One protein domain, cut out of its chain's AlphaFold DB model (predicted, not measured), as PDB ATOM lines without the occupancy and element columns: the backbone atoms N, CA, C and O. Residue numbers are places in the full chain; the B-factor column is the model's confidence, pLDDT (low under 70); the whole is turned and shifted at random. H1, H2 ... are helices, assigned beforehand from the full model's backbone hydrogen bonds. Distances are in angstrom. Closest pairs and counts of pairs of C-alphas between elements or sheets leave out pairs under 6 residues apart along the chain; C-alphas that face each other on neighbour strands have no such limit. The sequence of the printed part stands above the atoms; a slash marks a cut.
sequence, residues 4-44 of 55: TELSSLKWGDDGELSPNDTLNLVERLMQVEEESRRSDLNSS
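Overview. This is residues 4 to 44 of the 55 residues of an uncharacterized protein of Synechococcus sp. A18-46.1 (UniProt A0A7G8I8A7). From a short helical turn, H1, the printed part runs through a long link and folds back into one long, unbent helix, H2, like an open hook whose long arm is H2. H2 makes most of the length, and residues 26 to 44 stick out free. The 41 printed residues hold two named helices, H1 then H2, and no named strand; the class is all helix. The whole is only just extended, close to loose, with a radius of gyration of the C-alphas of 13.9 A and spans of 46 by 19 by 10 A.

Arrangement. H1, residues 4 to 7, and H2, residues 19 to 42, are apart. In H2 every O i to N i+4 pair is within hydrogen-bond range; H1 is too short for such a pair, and its one O i to N i+3 pair is within range.

Along the chain. H1 begins at C-alpha 4 (51.230, -29.382, -33.713) and measures 5.1 A. H2 runs 34.9 A from C-alpha 19 (32.663, -26.331, -42.532) to C-alpha 42 (55.205, -2.850, -29.879).

Size, cuts and confidence. The C-alphas farthest apart, of Asp 13 and Ser 44, are 46.4 A apart. The printed part has no cut. The link from H1 to H2 is long, 11 residues. Residues 40 to 44 have pLDDT under 70.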
ATOM      1  N   THR A   4      52.004 -28.427 -34.516       91.69
ATOM      2  CA  THR A   4      51.230 -29.382 -33.713       91.69
ATOM      3  C   THR A   4      49.734 -29.070 -33.754       91.69
ATOM      4  O   THR A   4      48.927 -29.973 -33.966       91.69
ATOM      5  N   GLU A   5      49.354 -27.797 -33.623       87.56
ATOM      6  CA  GLU A   5      47.950 -27.370 -33.708       87.56
ATOM      7  C   GLU A   5      47.349 -27.675 -35.082       87.56
ATOM      8  O   GLU A   5      46.248 -28.219 -35.160       87.56
ATOM      9  N   LEU A   6      48.088 -27.410 -36.162       88.06
ATOM     10  CA  LEU A   6      47.641 -27.709 -37.525       88.06
ATOM     11  C   LEU A   6      47.532 -29.219 -37.785       88.06
ATOM     12  O   LEU A   6      46.595 -29.665 -38.438       88.06
ATOM     13  N   SER A   7      48.448 -30.020 -37.231       89.69
ATOM     14  CA  SER A   7      48.417 -31.484 -37.368       89.69
ATOM     15  C   SER A   7      47.256 -32.153 -36.620       89.69
ATOM     16  O   SER A   7      46.901 -33.285 -36.931       89.69
ATOM     17  N   SER A   8      46.657 -31.458 -35.646       91.44
ATOM     18  CA  SER A   8      45.506 -31.952 -34.880       91.44
ATOM     19  C   SER A   8      44.158 -31.771 -35.588       91.44
ATOM     20  O   SER A   8      43.139 -32.264 -35.099       91.44
ATOM     21  N   LEU A   9      44.137 -31.071 -36.728       92.81
ATOM     22  CA  LEU A   9      42.930 -30.872 -37.519       92.81
ATOM     23  C   LEU A   9      42.444 -32.206 -38.094       92.81
ATOM     24  O   LEU A   9      43.219 -32.997 -38.634       92.81
ATOM     25  N   LYS A  10      41.140 -32.450 -37.981       93.69
ATOM     26  CA  LYS A  10      40.509 -33.665 -38.490       93.69
ATOM     27  C   LYS A  10      40.005 -33.422 -39.905       93.69
ATOM     28  O   LYS A  10      39.002 -32.742 -40.096       93.69
ATOM     29  N   TRP A  11      40.704 -34.004 -40.867       93.81
ATOM     30  CA  TRP A  11      40.303 -34.018 -42.268       93.81
ATOM     31  C   TRP A  11      39.269 -35.120 -42.507       93.81
ATOM     32  O   TRP A  11      39.327 -36.180 -41.874       93.81
ATOM     33  N   GLY A  12      38.305 -34.846 -43.376       93.00
ATOM     34  CA  GLY A  12      37.374 -35.826 -43.909       93.00
ATOM     35  C   GLY A  12      38.066 -36.780 -44.879       93.00
ATOM     36  O   GLY A  12      39.205 -36.565 -45.300       93.00
ATOM     37  N   ASP A  13      37.360 -37.846 -45.249       95.31
ATOM     38  CA  ASP A  13      37.857 -38.844 -46.207       95.31
ATOM     39  C   ASP A  13      38.025 -38.264 -47.626       95.31
ATOM     40  O   ASP A  13      38.761 -38.810 -48.448       95.31
ATOM     41  N   ASP A  14      37.357 -37.144 -47.902       94.69
ATOM     42  CA  ASP A  14      37.493 -36.317 -49.104       94.69
ATOM     43  C   ASP A  14      38.728 -35.400 -49.077       94.69
ATOM     44  O   ASP A  14      39.044 -34.760 -50.080       94.69
ATOM     45  N   GLY A  15      39.455 -35.362 -47.958       93.94
ATOM     46  CA  GLY A  15      40.597 -34.478 -47.763       93.94
ATOM     47  C   GLY A  15      40.204 -33.032 -47.467       93.94
ATOM     48  O   GLY A  15      41.066 -32.157 -47.540       93.94
ATOM     49  N   GLU A  16      38.944 -32.765 -47.117       95.25
ATOM     50  CA  GLU A  16      38.469 -31.439 -46.726       95.25
ATOM     51  C   GLU A  16      38.258 -31.344 -45.208       95.25
ATOM     52  O   GLU A  16      38.115 -32.339 -44.501       95.25
ATOM     53  N   LEU A  17      38.270 -30.127 -44.667       95.56
ATOM     54  CA  LEU A  17      37.844 -29.898 -43.288       95.56
ATOM     55  C   LEU A  17      36.327 -29.762 -43.239       95.56
ATOM     56  O   LEU A  17      35.695 -29.289 -44.184       95.56
ATOM     57  N   SER A  18      35.737 -30.084 -42.088       95.50
ATOM     58  CA  SER A  18      34.331 -29.753 -41.882       95.50
ATOM     59  C   SER A  18      34.122 -28.232 -42.009       95.50
ATOM     60  O   SER A  18      35.023 -27.451 -41.673       95.50
ATOM     61  N   PRO A  19      32.937 -27.764 -42.440       95.06
ATOM     62  CA  PRO A  19      32.663 -26.331 -42.532       95.06
ATOM     63  C   PRO A  19      32.895 -25.598 -41.204       95.06
ATOM     64  O   PRO A  19      33.428 -24.493 -41.180       95.06
ATOM     65  N   ASN A  20      32.552 -26.240 -40.084       95.25
ATOM     66  CA  ASN A  20      32.741 -25.679 -38.750       95.25
ATOM     67  C   ASN A  20      34.225 -25.581 -38.369       95.25
ATOM     68  O   ASN A  20      34.666 -24.556 -37.860       95.25
ATOM     69  N   ASP A  21      35.007 -26.627 -38.641       94.25
ATOM     70  CA  ASP A  21      36.444 -26.622 -38.346       94.25
ATOM     71  C   ASP A  21      37.201 -25.640 -39.240       94.25
ATOM     72  O   ASP A  21      38.140 -24.991 -38.782       94.25
ATOM     73  N   THR A  22      36.742 -25.461 -40.480       95.69
ATOM     74  CA  THR A  22      37.253 -24.436 -41.394       95.69
ATOM     75  C   THR A  22      37.042 -23.036 -40.820       95.69
ATOM     76  O   THR A  22      37.989 -22.256 -40.754       95.69
ATOM     77  N   LEU A  23      35.830 -22.719 -40.351       96.56
ATOM     78  CA  LEU A  23      35.538 -21.423 -39.728       96.56
ATOM     79  C   LEU A  23      36.380 -21.197 -38.466       96.56
ATOM     80  O   LEU A  23      37.025 -20.159 -38.339       96.56
ATOM     81  N   ASN A  24      36.456 -22.199 -37.586       94.12
ATOM     82  CA  ASN A  24      37.279 -22.129 -36.377       94.12
ATOM     83  C   ASN A  24      38.762 -21.895 -36.700       94.12
ATOM     84  O   ASN A  24      39.449 -21.156 -35.992       94.12
ATOM     85  N   LEU A  25      39.280 -22.533 -37.753       94.75
ATOM     86  CA  LEU A  25      40.656 -22.338 -38.197       94.75
ATOM     87  C   LEU A  25      40.880 -20.904 -38.683       94.75
ATOM     88  O   LEU A  25      41.854 -20.273 -38.270       94.75
ATOM     89  N   VAL A  26      39.972 -20.377 -39.508       95.56
ATOM     90  CA  VAL A  26      40.037 -18.997 -40.012       95.56
ATOM     91  C   VAL A  26      40.028 -17.986 -38.865       95.56
ATOM     92  O   VAL A  26      40.863 -17.083 -38.848       95.56
ATOM     93  N   GLU A  27      39.156 -18.154 -37.869       95.81
ATOM     94  CA  GLU A  27      39.104 -17.260 -36.705       95.81
ATOM     95  C   GLU A  27      40.423 -17.239 -35.929       95.81
ATOM     96  O   GLU A  27      40.933 -16.171 -35.584       95.81
ATOM     97  N   ARG A  28      41.015 -18.410 -35.678       94.00
ATOM     98  CA  ARG A  28      42.289 -18.496 -34.955       94.00
ATOM     99  C   ARG A  28      43.460 -17.947 -35.776       94.00
ATOM    100  O   ARG A  28      44.365 -17.349 -35.202       94.00
ATOM    101  N   LEU A  29      43.459 -18.129 -37.098       94.31
ATOM    102  CA  LEU A  29      44.462 -17.519 -37.979       94.31
ATOM    103  C   LEU A  29      44.383 -15.991 -37.917       94.31
ATOM    104  O   LEU A  29      45.404 -15.346 -37.697       94.31
ATOM    105  N   MET A  30      43.176 -15.428 -37.992       94.50
ATOM    106  CA  MET A  30      42.953 -13.987 -37.866       94.50
ATOM    107  C   MET A  30      43.448 -13.438 -36.516       94.50
ATOM    108  O   MET A  30      44.045 -12.364 -36.466       94.50
ATOM    109  N   GLN A  31      43.244 -14.177 -35.420       93.06
ATOM    110  CA  GLN A  31      43.768 -13.805 -34.099       93.06
ATOM    111  C   GLN A  31      45.301 -13.778 -34.068       93.06
ATOM    112  O   GLN A  31      45.884 -12.825 -33.553       93.06
ATOM    113  N   VAL A  32      45.953 -14.794 -34.640       90.81
ATOM    114  CA  VAL A  32      47.421 -14.868 -34.711       90.81
ATOM    115  C   VAL A  32      47.992 -13.736 -35.565       90.81
ATOM    116  O   VAL A  32      48.988 -13.127 -35.181       90.81
ATOM    117  N   GLU A  33      47.370 -13.420 -36.701       90.62
ATOM    118  CA  GLU A  33      47.793 -12.292 -37.538       90.62
ATOM    119  C   GLU A  33      47.639 -10.952 -36.813       90.62
ATOM    120  O   GLU A  33      48.525 -10.099 -36.881       90.62
ATOM    121  N   GLU A  34      46.541 -10.759 -36.078       90.69
ATOM    122  CA  GLU A  34      46.344  -9.558 -35.271       90.69
ATOM    123  C   GLU A  34      47.373  -9.443 -34.138       90.69
ATOM    124  O   GLU A  34      47.901  -8.352 -33.902       90.69
ATOM    125  N   GLU A  35      47.677 -10.543 -33.448       88.50
ATOM    126  CA  GLU A  35      48.709 -10.587 -32.412       88.50
ATOM    127  C   GLU A  35      50.094 -10.271 -32.985       88.50
ATOM    128  O   GLU A  35      50.816  -9.456 -32.404       88.50
ATOM    129  N   SER A  36      50.442 -10.835 -34.146       86.19
ATOM    130  CA  SER A  36      51.688 -10.512 -34.849       86.19
ATOM    131  C   SER A  36      51.747  -9.024 -35.168       86.19
ATOM    132  O   SER A  36      52.660  -8.341 -34.715       86.19
ATOM    133  N   ARG A  37      50.709  -8.484 -35.820       84.12
ATOM    134  CA  ARG A  37      50.627  -7.062 -36.181       84.12
ATOM    135  C   ARG A  37      50.772  -6.143 -34.967       84.12
ATOM    136  O   ARG A  37      51.393  -5.089 -35.060       84.12
ATOM    137  N   ARG A  38      50.184  -6.504 -33.822       78.25
ATOM    138  CA  ARG A  38      50.342  -5.756 -32.561       78.25
ATOM    139  C   ARG A  38      51.758  -5.870 -32.001       78.25
ATOM    140  O   ARG A  38      52.288  -4.884 -31.500       78.25
ATOM    141  N   SER A  39      52.369  -7.045 -32.094       73.56
ATOM    142  CA  SER A  39      53.740  -7.289 -31.642       73.56
ATOM    143  C   SER A  39      54.757  -6.497 -32.468       73.56
ATOM    144  O   SER A  39      55.660  -5.895 -31.892       73.56
ATOM    145  N   ASP A  40      54.556  -6.392 -33.782       68.44
ATOM    146  CA  ASP A  40      55.374  -5.571 -34.684       68.44
ATOM    147  C   ASP A  40      55.314  -4.075 -34.319       68.44
ATOM    148  O   ASP A  40      56.330  -3.379 -34.322       68.44
ATOM    149  N   LEU A  41      54.135  -3.579 -33.926       60.53
ATOM    150  CA  LEU A  41      53.953  -2.194 -33.469       60.53
ATOM    151  C   LEU A  41      54.594  -1.933 -32.094       60.53
ATOM    152  O   LEU A  41      55.087  -0.834 -31.843       60.53
ATOM    153  N   ASN A  42      54.632  -2.943 -31.223       57.53
ATOM    154  CA  ASN A  42      55.205  -2.850 -29.879       57.53
ATOM    155  C   ASN A  42      56.723  -3.105 -29.840       57.53
ATOM    156  O   ASN A  42      57.369  -2.775 -28.848       57.53
ATOM    157  N   SER A  43      57.298  -3.678 -30.901       53.00
ATOM    158  CA  SER A  43      58.727  -3.996 -30.997       53.00
ATOM    159  C   SER A  43      59.569  -2.870 -31.608       53.00
ATOM    160  O   SER A  43      60.746  -3.086 -31.901       53.00
ATOM    161  N   SER A  44      59.016  -1.664 -31.788       46.59
ATOM    162  CA  SER A  44      59.830  -0.494 -32.128       46.59
ATOM    163  C   SER A  44      60.792  -0.201 -30.969       46.59
ATOM    164  O   SER A  44      60.332   0.196 -29.895       46.59
TER     165      SER A  44